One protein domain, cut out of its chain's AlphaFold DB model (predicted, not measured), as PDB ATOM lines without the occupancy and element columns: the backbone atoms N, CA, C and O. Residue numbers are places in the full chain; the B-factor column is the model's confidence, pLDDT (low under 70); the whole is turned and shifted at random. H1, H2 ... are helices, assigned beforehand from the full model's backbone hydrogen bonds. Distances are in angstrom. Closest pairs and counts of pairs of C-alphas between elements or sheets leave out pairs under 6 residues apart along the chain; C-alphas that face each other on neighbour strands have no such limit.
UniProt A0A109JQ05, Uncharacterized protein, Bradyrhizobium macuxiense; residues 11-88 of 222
ATOM      1  N   VAL A  11     -43.920  13.077  17.381       94.38
ATOM      2  CA  VAL A  11     -45.013  13.005  16.401       94.38
ATOM      3  C   VAL A  11     -44.715  12.004  15.275       94.38
ATOM      4  O   VAL A  11     -45.571  11.193  14.932       94.38
ATOM      5  N   ASP A  12     -43.471  11.964  14.783       95.44
ATOM      6  CA  ASP A  12     -43.030  10.999  13.765       95.44
ATOM      7  C   ASP A  12     -42.848   9.597  14.346       95.44
ATOM      8  O   ASP A  12     -42.980   8.586  13.651       95.44
ATOM      9  N   PHE A  13     -42.429   9.516  15.612       95.94
ATOM     10  CA  PHE A  13     -42.296   8.250  16.307       95.94
ATOM     11  C   PHE A  13     -43.660   7.600  16.424       95.94
ATOM     12  O   PHE A  13     -43.758   6.450  16.025       95.94
ATOM     13  N   LEU A  14     -44.677   8.331  16.889       96.06
ATOM     14  CA  LEU A  14     -46.048   7.860  17.087       96.06
ATOM     15  C   LEU A  14     -46.892   7.802  15.806       96.06
ATOM     16  O   LEU A  14     -47.976   7.233  15.850       96.06
ATOM     17  N   GLU A  15     -46.386   8.322  14.684       96.50
ATOM     18  CA  GLU A  15     -47.104   8.395  13.399       96.50
ATOM     19  C   GLU A  15     -48.396   9.227  13.498       96.50
ATOM     20  O   GLU A  15     -49.434   8.854  12.952       96.50
ATOM     21  N   LEU A  16     -48.342  10.358  14.213       95.75
ATOM     22  CA  LEU A  16     -49.484  11.269  14.319       95.75
ATOM     23  C   LEU A  16     -49.697  11.995  12.981       95.75
ATOM     24  O   LEU A  16     -48.742  12.577  12.457       95.75
ATOM     25  N   PRO A  17     -50.921  12.017  12.425       96.06
ATOM     26  CA  PRO A  17     -51.204  12.816  11.246       96.06
ATOM     27  C   PRO A  17     -51.101  14.302  11.591       96.06
ATOM     28  O   PRO A  17     -51.437  14.726  12.698       96.06
ATOM     29  N   GLN A  18     -50.695  15.111  10.612       94.50
ATOM     30  CA  GLN A  18     -50.538  16.561  10.768       94.50
ATOM     31  C   GLN A  18     -51.804  17.229  11.336       94.50
ATOM     32  O   GLN A  18     -51.720  18.110  12.184       94.50
ATOM     33  N   SER A  19     -52.982  16.742  10.943       95.19
ATOM     34  CA  SER A  19     -54.276  17.233  11.426       95.19
ATOM     35  C   SER A  19     -54.501  17.041  12.922       95.19
ATOM     36  O   SER A  19     -55.127  17.885  13.557       95.19
ATOM     37  N   ALA A  20     -54.005  15.938  13.486       95.31
ATOM     38  CA  ALA A  20     -54.082  15.672  14.912       95.31
ATOM     39  C   ALA A  20     -53.093  16.566  15.665       95.31
ATOM     40  O   ALA A  20     -53.450  17.121  16.700       95.31
ATOM     41  N   VAL A  21     -51.884  16.755  15.119       94.38
ATOM     42  CA  VAL A  21     -50.849  17.629  15.700       94.38
ATOM     43  C   VAL A  21     -51.335  19.077  15.791       94.38
ATOM     44  O   VAL A  21     -51.210  19.688  16.847       94.38
ATOM     45  N   GLU A  22     -51.961  19.596  14.732       93.06
ATOM     46  CA  GLU A  22     -52.514  20.961  14.673       93.06
ATOM     47  C   GLU A  22     -53.621  21.230  15.697       93.06
ATOM     48  O   GLU A  22     -53.889  22.385  16.024       93.06
ATOM     49  N   ARG A  23     -54.272  20.178  16.205       92.88
ATOM     50  CA  ARG A  23     -55.332  20.287  17.213       92.88
ATOM     51  C   ARG A  23     -54.876  19.968  18.631       92.88
ATOM     52  O   ARG A  23     -55.685  20.088  19.548       92.88
ATOM     53  N   LEU A  24     -53.622  19.560  18.839       93.00
ATOM     54  CA  LEU A  24     -53.129  19.268  20.182       93.00
ATOM     55  C   LEU A  24     -53.275  20.508  21.080       93.00
ATOM     56  O   LEU A  24     -52.856  21.600  20.689       93.00
ATOM     57  N   PRO A  25     -53.829  20.364  22.297       91.12
ATOM     58  CA  PRO A  25     -53.918  21.486  23.217       91.12
ATOM     59  C   PRO A  25     -52.512  21.927  23.637       91.12
ATOM     60  O   PRO A  25     -51.615  21.096  23.797       91.12
ATOM     61  N   THR A  26     -52.331  23.222  23.897       89.06
ATOM     62  CA  THR A  26     -51.046  23.795  24.338       89.06
ATOM     63  C   THR A  26     -50.460  23.040  25.531       89.06
ATOM     64  O   THR A  26     -49.278  22.719  25.527       89.06
ATOM     65  N   ALA A  27     -51.294  22.638  26.495       89.50
ATOM     66  CA  ALA A  27     -50.857  21.837  27.636       89.50
ATOM     67  C   ALA A  27     -50.253  20.474  27.229       89.50
ATOM     68  O   ALA A  27     -49.251  20.052  27.801       89.50
ATOM     69  N   ALA A  28     -50.803  19.785  26.217       90.81
ATOM     70  CA  ALA A  28     -50.211  18.538  25.716       90.81
ATOM     71  C   ALA A  28     -48.842  18.797  25.079       90.81
ATOM     72  O   ALA A  28     -47.912  18.013  25.253       90.81
ATOM     73  N   LEU A  29     -48.713  19.898  24.345       89.38
ATOM     74  CA  LEU A  29     -47.469  20.310  23.706       89.38
ATOM     75  C   LEU A  29     -46.385  20.677  24.737       89.38
ATOM     76  O   LEU A  29     -45.247  20.227  24.621       89.38
ATOM     77  N   GLU A  30     -46.743  21.409  25.791       86.12
ATOM     78  CA  GLU A  30     -45.841  21.776  26.894       86.12
ATOM     79  C   GLU A  30     -45.309  20.558  27.657       86.12
ATOM     80  O   GLU A  30     -44.142  20.527  28.057       86.12
ATOM     81  N   LEU A  31     -46.131  19.516  27.825       88.50
ATOM     82  CA  LEU A  31     -45.718  18.268  28.472       88.50
ATOM     83  C   LEU A  31     -44.575  17.559  27.727       88.50
ATOM     84  O   LEU A  31     -43.753  16.895  28.365       88.50
ATOM     85  N   LEU A  32     -44.461  17.743  26.407       86.94
ATOM     86  CA  LEU A  32     -43.357  17.192  25.612       86.94
ATOM     87  C   LEU A  32     -42.012  17.900  25.865       86.94
ATOM     88  O   LEU A  32     -40.977  17.399  25.431       86.94
ATOM     89  N   GLY A  33     -41.998  19.014  26.607       76.31
ATOM     90  CA  GLY A  33     -40.773  19.625  27.133       76.31
ATOM     91  C   GLY A  33     -40.018  20.541  26.171       76.31
ATOM     92  O   GLY A  33     -38.878  20.907  26.457       76.31
ATOM     93  N   SER A  34     -40.609  20.949  25.046       67.62
ATOM     94  CA  SER A  34     -39.950  21.872  24.120       67.62
ATOM     95  C   SER A  34     -39.939  23.299  24.688       67.62
ATOM     96  O   SER A  34     -40.905  24.050  24.553       67.62
ATOM     97  N   GLN A  35     -38.846  23.708  25.328       58.62
ATOM     98  CA  GLN A  35     -38.793  25.033  25.954       58.62
ATOM     99  C   GLN A  35     -38.628  26.215  24.984       58.62
ATOM    100  O   GLN A  35     -38.670  27.344  25.451       58.62
ATOM    101  N   GLN A  36     -38.461  26.017  23.668       54.28
ATOM    102  CA  GLN A  36     -38.200  27.138  22.736       54.28
ATOM    103  C   GLN A  36     -38.367  26.834  21.233       54.28
ATOM    104  O   GLN A  36     -38.486  27.763  20.439       54.28
ATOM    105  N   ALA A  37     -38.398  25.567  20.813       53.22
ATOM    106  CA  ALA A  37     -38.726  25.176  19.441       53.22
ATOM    107  C   ALA A  37     -40.170  24.667  19.411       53.22
ATOM    108  O   ALA A  37     -40.608  24.078  20.393       53.22
ATOM    109  N   LYS A  38     -40.908  24.911  18.320       73.25
ATOM    110  CA  LYS A  38     -42.300  24.460  18.134       73.25
ATOM    111  C   LYS A  38     -42.488  23.064  18.732       73.25
ATOM    112  O   LYS A  38     -41.722  22.172  18.390       73.25
ATOM    113  N   ALA A  39     -43.458  22.864  19.616       72.25
ATOM    114  CA  ALA A  39     -43.575  21.623  20.385       72.25
ATOM    115  C   ALA A  39     -43.757  20.346  19.554       72.25
ATOM    116  O   ALA A  39     -43.388  19.255  19.982       72.25
ATOM    117  N   GLU A  40     -44.202  20.491  18.310       81.06
ATOM    118  CA  GLU A  40     -44.168  19.458  17.268       81.06
ATOM    119  C   GLU A  40     -42.753  18.942  16.909       81.06
ATOM    120  O   GLU A  40     -42.606  17.871  16.320       81.06
ATOM    121  N   ALA A  41     -41.702  19.691  17.250       88.62
ATOM    122  CA  ALA A  41     -40.300  19.341  17.050       88.62
ATOM    123  C   ALA A  41     -39.696  18.564  18.228       88.62
ATOM    124  O   ALA A  41     -38.560  18.104  18.107       88.62
ATOM    125  N   ALA A  42     -40.433  18.397  19.334       91.44
ATOM    126  CA  ALA A  42     -39.963  17.649  20.492       91.44
ATOM    127  C   ALA A  42     -39.550  16.227  20.093       91.44
ATOM    128  O   ALA A  42     -40.273  15.506  19.394       91.44
ATOM    129  N   THR A  43     -38.371  15.821  20.541       93.38
ATOM    130  CA  THR A  43     -37.797  14.495  20.326       93.38
ATOM    131  C   THR A  43     -38.063  13.580  21.515       93.38
ATOM    132  O   THR A  43     -38.426  14.023  22.606       93.38
ATOM    133  N   LEU A  44     -37.859  12.274  21.330       93.00
ATOM    134  CA  LEU A  44     -37.923  11.314  22.439       93.00
ATOM    135  C   LEU A  44     -36.931  11.669  23.560       93.00
ATOM    136  O   LEU A  44     -37.202  11.427  24.734       93.00
ATOM    137  N   PHE A  45     -35.792  12.260  23.204       90.31
ATOM    138  CA  PHE A  45     -34.799  12.724  24.161       90.31
ATOM    139  C   PHE A  45     -35.258  13.950  24.962       90.31
ATOM    140  O   PHE A  45     -34.939  14.055  26.145       90.31
ATOM    141  N   ASP A  46     -36.048  14.841  24.360       88.81
ATOM    142  CA  ASP A  46     -36.593  16.012  25.057       88.81
ATOM    143  C   ASP A  46     -37.596  15.600  26.139       88.81
ATOM    144  O   ASP A  46     -37.568  16.150  27.237       88.81
ATOM    145  N   ILE A  47     -38.389  14.547  25.904       88.81
ATOM    146  CA  ILE A  47     -39.284  13.973  26.927       88.81
ATOM    147  C   ILE A  47     -38.500  13.543  28.172       88.81
ATOM    148  O   ILE A  47     -38.938  13.789  29.296       88.81
ATOM    149  N   LEU A  48     -37.334  12.913  27.992       87.81
ATOM    150  CA  LEU A  48     -36.493  12.461  29.104       87.81
ATOM    151  C   LEU A  48     -36.002  13.634  29.967       87.81
ATOM    152  O   LEU A  48     -35.826  13.475  31.176       87.81
ATOM    153  N   ARG A  49     -35.790  14.801  29.351       82.75
ATOM    154  CA  ARG A  49     -35.253  16.016  29.980       82.75
ATOM    155  C   ARG A  49     -36.313  17.053  30.349       82.75
ATOM    156  O   ARG A  49     -35.979  18.048  30.988       82.75
ATOM    157  N   SER A  50     -37.565  16.833  29.958       80.38
ATOM    158  CA  SER A  50     -38.692  17.708  30.272       80.38
ATOM    159  C   SER A  50     -38.799  17.913  31.787       80.38
ATOM    160  O   SER A  50     -38.723  16.962  32.554       80.38
ATOM    161  N   SER A  51     -39.003  19.137  32.267       65.44
ATOM    162  CA  SER A  51     -39.149  19.381  33.712       65.44
ATOM    163  C   SER A  51     -40.487  18.872  34.270       65.44
ATOM    164  O   SER A  51     -40.596  18.549  35.463       65.44
ATOM    165  N   THR A  52     -41.507  18.771  33.413       75.81
ATOM    166  CA  THR A  52     -42.858  18.329  33.778       75.81
ATOM    167  C   THR A  52     -42.957  16.809  33.811       75.81
ATOM    168  O   THR A  52     -43.441  16.261  34.804       75.81
ATOM    169  N   LEU A  53     -42.440  16.127  32.784       70.88
ATOM    170  CA  LEU A  53     -42.510  14.668  32.648       70.88
ATOM    171  C   LEU A  53     -41.162  13.947  32.805       70.88
ATOM    172  O   LEU A  53     -41.149  12.746  33.008       70.88
ATOM    173  N   GLY A  54     -40.021  14.609  32.718       73.12
ATOM    174  CA  GLY A  54     -38.708  13.962  32.663       73.12
ATOM    175  C   GLY A  54     -38.021  13.761  34.014       73.12
ATOM    176  O   GLY A  54     -38.626  13.836  35.090       73.12
ATOM    177  N   LEU A  55     -36.723  13.465  33.934       79.31
ATOM    178  CA  LEU A  55     -35.807  13.484  35.074       79.31
ATOM    179  C   LEU A  55     -35.669  14.918  35.602       79.31
ATOM    180  O   LEU A  55     -35.815  15.886  34.856       79.31
ATOM    181  N   ARG A  56     -35.375  15.071  36.896       80.31
ATOM    182  CA  ARG A  56     -35.246  16.385  37.544       80.31
ATOM    183  C   ARG A  56     -33.871  16.571  38.175       80.31
ATOM    184  O   ARG A  56     -33.220  15.613  38.587       80.31
ATOM    185  N   GLY A  57     -33.451  17.830  38.286       81.50
ATOM    186  CA  GLY A  57     -32.193  18.202  38.933       81.50
ATOM    187  C   GLY A  57     -30.976  17.557  38.265       81.50
ATOM    188  O   GLY A  57     -30.924  17.435  37.042       81.50
ATOM    189  N   ARG A  58     -30.010  17.114  39.078       78.06
ATOM    190  CA  ARG A  58     -28.748  16.523  38.598       78.06
ATOM    191  C   ARG A  58     -28.944  15.260  37.760       78.06
ATOM    192  O   ARG A  58     -28.112  14.957  36.914       78.06
ATOM    193  N   GLU A  59     -30.046  14.533  37.942       76.31
ATOM    194  CA  GLU A  59     -30.324  13.350  37.120       76.31
ATOM    195  C   GLU A  59     -30.643  13.699  35.662       76.31
ATOM    196  O   GLU A  59     -30.413  12.876  34.781       76.31
ATOM    197  N   ALA A  60     -31.143  14.906  35.384       77.19
ATOM    198  CA  ALA A  60     -31.409  15.355  34.019       77.19
ATOM    199  C   ALA A  60     -30.145  15.866  33.309       77.19
ATOM    200  O   ALA A  60     -30.028  15.738  32.086       77.19
ATOM    201  N   THR A  61     -29.209  16.453  34.065       75.94
ATOM    202  CA  THR A  61     -28.038  17.160  33.524       75.94
ATOM    203  C   THR A  61     -26.749  16.344  33.581       75.94
ATOM    204  O   THR A  61     -25.979  16.371  32.623       75.94
ATOM    205  N   ASP A  62     -26.530  15.584  34.658       81.31
ATOM    206  CA  ASP A  62     -25.209  15.037  35.011       81.31
ATOM    207  C   ASP A  62     -25.150  13.505  34.887       81.31
ATOM    208  O   ASP A  62     -24.082  12.889  34.943       81.31
ATOM    209  N   ARG A  63     -26.307  12.857  34.717       85.19
ATOM    210  CA  ARG A  63     -26.407  11.404  34.575       85.19
ATOM    211  C   ARG A  63     -25.829  10.944  33.232       85.19
ATOM    212  O   ARG A  63     -26.189  11.446  32.169       85.19
ATOM    213  N   LYS A  64     -25.006   9.890  33.268       88.00
ATOM    214  CA  LYS A  64     -24.565   9.179  32.056       88.00
ATOM    215  C   LYS A  64     -25.763   8.497  31.367       88.00
ATOM    216  O   LYS A  64     -26.547   7.854  32.069       88.00
ATOM    217  N   PRO A  65     -25.894   8.574  30.028       87.06
ATOM    218  CA  PRO A  65     -26.975   7.906  29.302       87.06
ATOM    219  C   PRO A  65     -27.019   6.403  29.591       87.06
ATOM    220  O   PRO A  65     -25.992   5.724  29.528       87.06
ATOM    221  N   GLN A  66     -28.209   5.883  29.880       90.25
ATOM    222  CA  GLN A  66     -28.444   4.458  30.109       90.25
ATOM    223  C   GLN A  66     -29.603   4.025  29.221       90.25
ATOM    224  O   GLN A  66     -30.757   4.075  29.634       90.25
ATOM    225  N   LEU A  67     -29.286   3.606  27.994       88.94
ATOM    226  CA  LEU A  67     -30.261   3.440  26.908       88.94
ATOM    227  C   LEU A  67     -31.507   2.630  27.294       88.94
ATOM    228  O   LEU A  67     -32.614   3.013  26.928       88.94
ATOM    229  N   GLU A  68     -31.348   1.528  28.030       89.81
ATOM    230  CA  GLU A  68     -32.483   0.692  28.442       89.81
ATOM    231  C   GLU A  68     -33.376   1.382  29.476       89.81
ATOM    232  O   GLU A  68     -34.600   1.364  29.351       89.81
ATOM    233  N   GLN A  69     -32.774   2.014  30.485       90.44
ATOM    234  CA  GLN A  69     -33.515   2.755  31.500       90.44
ATOM    235  C   GLN A  69     -34.179   3.995  30.889       90.44
ATOM    236  O   GLN A  69     -35.351   4.254  31.156       90.44
ATOM    237  N   ASP A  70     -33.467   4.715  30.021       91.12
ATOM    238  CA  ASP A  70     -33.974   5.885  29.302       91.12
ATOM    239  C   ASP A  70     -35.170   5.509  28.426       91.12
ATOM    240  O   ASP A  70     -36.193   6.185  28.466       91.12
ATOM    241  N   ALA A  71     -35.101   4.384  27.706       92.06
ATOM    242  CA  ALA A  71     -36.218   3.890  26.907       92.06
ATOM    243  C   ALA A  71     -37.454   3.566  27.761       92.06
ATOM    244  O   ALA A  71     -38.569   3.903  27.362       92.06
ATOM    245  N   ARG A  72     -37.280   2.956  28.943       92.12
ATOM    246  CA  ARG A  72     -38.391   2.676  29.873       92.12
ATOM    247  C   ARG A  72     -39.019   3.958  30.409       92.12
ATOM    248  O   ARG A  72     -40.242   4.055  30.449       92.12
ATOM    249  N   ILE A  73     -38.198   4.942  30.780       91.25
ATOM    250  CA  ILE A  73     -38.681   6.250  31.239       91.25
ATOM    251  C   ILE A  73     -39.464   6.927  30.114       91.25
ATOM    252  O   ILE A  73     -40.615   7.300  30.318       91.25
ATOM    253  N   ILE A  74     -38.885   7.022  28.914       92.81
ATOM    254  CA  ILE A  74     -39.539   7.617  27.743       92.81
ATOM    255  C   ILE A  74     -40.866   6.917  27.454       92.81
ATOM    256  O   ILE A  74     -41.867   7.594  27.241       92.81
ATOM    257  N   ALA A  75     -40.902   5.583  27.494       94.62
ATOM    258  CA  ALA A  75     -42.130   4.842  27.251       94.62
ATOM    259  C   ALA A  75     -43.208   5.147  28.299       94.62
ATOM    260  O   ALA A  75     -44.337   5.470  27.935       94.62
ATOM    261  N   ALA A  76     -42.861   5.140  29.587       93.00
ATOM    262  CA  ALA A  76     -43.795   5.501  30.651       93.00
ATOM    263  C   ALA A  76     -44.334   6.935  30.488       93.00
ATOM    264  O   ALA A  76     -45.519   7.187  30.697       93.00
ATOM    265  N   ARG A  77     -43.488   7.884  30.068       92.50
ATOM    266  CA  ARG A  77     -43.902   9.281  29.852       92.50
ATOM    267  C   ARG A  77     -44.752   9.471  28.608       92.50
ATOM    268  O   ARG A  77     -45.729  10.209  28.669       92.50
ATOM    269  N   LEU A  78     -44.430   8.780  27.519       94.75
ATOM    270  CA  LEU A  78     -45.280   8.744  26.335       94.75
ATOM    271  C   LEU A  78     -46.646   8.147  26.651       94.75
ATOM    272  O   LEU A  78     -47.641   8.709  26.218       94.75
ATOM    273  N   SER A  79     -46.714   7.071  27.437       95.12
ATOM    274  CA  SER A  79     -47.992   6.493  27.869       95.12
ATOM    275  C   SER A  79     -48.820   7.501  28.673       95.12
ATOM    276  O   SER A  79     -49.980   7.737  28.345       95.12
ATOM    277  N   ALA A  80     -48.214   8.187  29.649       92.88
ATOM    278  CA  ALA A  80     -48.901   9.231  30.411       92.88
ATOM    279  C   ALA A  80     -49.397  10.387  29.519       92.88
ATOM    280  O   ALA A  80     -50.519  10.863  29.679       92.88
ATOM    281  N   TRP A  81     -48.580  10.818  28.555       94.44
ATOM    282  CA  TRP A  81     -48.947  11.852  27.586       94.44
ATOM    283  C   TRP A  81     -50.071  11.403  26.639       94.44
ATOM    284  O   TRP A  81     -51.008  12.158  26.387       94.44
ATOM    285  N   LEU A  82     -50.021  10.161  26.155       96.00
ATOM    286  CA  LEU A  82     -51.070   9.562  25.330       96.00
ATOM    287  C   LEU A  82     -52.396   9.466  26.094       96.00
ATOM    288  O   LEU A  82     -53.437   9.808  25.542       96.00
ATOM    289  N   ASN A  83     -52.366   9.099  27.377       94.31
ATOM    290  CA  ASN A  83     -53.557   9.113  28.229       94.31
ATOM    291  C   ASN A  83     -54.102  10.529  28.428       94.31
ATOM    292  O   ASN A  83     -55.315  10.722  28.405       94.31
ATOM    293  N   PHE A  84     -53.229  11.534  28.556       93.81
ATOM    294  CA  PHE A  84     -53.651  12.933  28.650       93.81
ATOM    295  C   PHE A  84     -54.416  13.398  27.403       93.81
ATOM    296  O   PHE A  84     -55.422  14.087  27.536       93.81
ATOM    297  N   ILE A  85     -53.983  13.010  26.197       95.31
ATOM    298  CA  ILE A  85     -54.689  13.372  24.955       95.31
ATOM    299  C   ILE A  85     -55.895  12.466  24.656       95.31
ATOM    300  O   ILE A  85     -56.823  12.908  23.977       95.31
ATOM    301  N   LEU A  86     -55.902  11.223  25.157       95.81
ATOM    302  CA  LEU A  86     -57.042  10.305  25.059       95.81
ATOM    303  C   LEU A  86     -58.171  10.721  25.986       95.81
ATOM    304  O   LEU A  86     -59.329  10.630  25.594       95.81
ATOM    305  N   ALA A  87     -57.852  11.193  27.193       94.00
ATOM    306  CA  ALA A  87     -58.850  11.481  28.211       94.00
ATOM    307  C   ALA A  87     -59.964  12.399  27.682       94.00
ATOM    308  O   ALA A  87     -61.109  11.988  27.799       94.00
ATOM    309  N   PRO A  88     -59.714  13.551  27.025       94.44
ATOM    310  CA  PRO A  88     -60.767  14.396  26.439       94.44
ATOM    311  C   PRO A  88     -61.520  13.751  25.269       94.44
ATOM    312  O   PRO A  88     -62.649  14.137  24.982       94.44
TER     313      PRO A  88
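Overview. This is residues 11 to 88 of the 222 residues of an uncharacterized protein of Bradyrhizobium macuxiense (UniProt A0A109JQ05). One long helix, H6, forms one side of the domain and runs along its longest axis, and the rest of the printed part is a winding run of five short helices, H1 to H5, and loops. H4 packs crosswise on H6, H3 packs nearly lengthwise on its last part, and H2 and H5 lie far out towards opposite ends of the domain. The printed part has 78 residues with six named helices, H1 to H6 in chain order, and no named strand; the class is all helix. The whole is compact, with a radius of gyration of the C-alphas of 12.5 A, but elongated, spanning 37 by 24 by 21 A.

Along the chain. Find C-alpha 67 at (-30.261, 3.440, 26.908); from there H6, residues 67 to 86, runs 27.7 A to C-alpha 86 at (-57.042, 10.305, 25.059). Then look at H4, residues 44 to 49, 9.3 A long, and H3, residues 26 to 31, 8.7 A long. Three helices have four residues each: H1, residues 11 to 14, beginning at C-alpha 11 at (-45.013, 13.005, 16.401) and 5.3 A long; H2, residues 18 to 21, 5.1 A; and H5, residues 58 to 61, 5.2 A.

Arrangement. Start at H6, which touches H4 with residues 70 to 78 alone; their closest C-alphas, those of Leu 48 and Ile 74, are 5.9 A apart. The lines of H4 and H6 stand about perpendicular, at 85 degrees. Farther along, H6 touches H3 with residues 81 to 85 alone, and the closest C-alphas are those of Ala 28 and Ile 85, 6.9 A apart. H3 and H6 run opposite ways at a shallow tilt of 22 degrees. H3 and H4 are close but not clearly touching, with their closest C-alphas, Leu 31 and Ile 47, at 7.9 A. H4 and H5 are also close but not clearly touching, Arg 49 and Ala 60 being closest with C-alphas 5.6 A apart. On H1 and H2, look at the C-alphas of Val 11 and Val 21, the closest at 7.5 A; these helices too are close but not clearly touching. H1, H2 and H5 are each apart from H6. In H3 and H6 every O i to N i+4 pair is within hydrogen-bond range, in H4 1 of 2, and H1, H2 and H5 are too short for such a pair.

Size, cuts and confidence. The C-alphas of Ser 19 and Asp 62, the two farthest apart, are 37.5 A from each other. The printed part runs from residue 11 to 88 with no cut. Look at residues 32 to 43 for the long link, from H3 to H4. Residues 64 to 69, of which 67 to 69 belong to H6, stand free. The mean pLDDT of the printed part is 86.9; it is under 70 at residues 34 to 37 and residue 51.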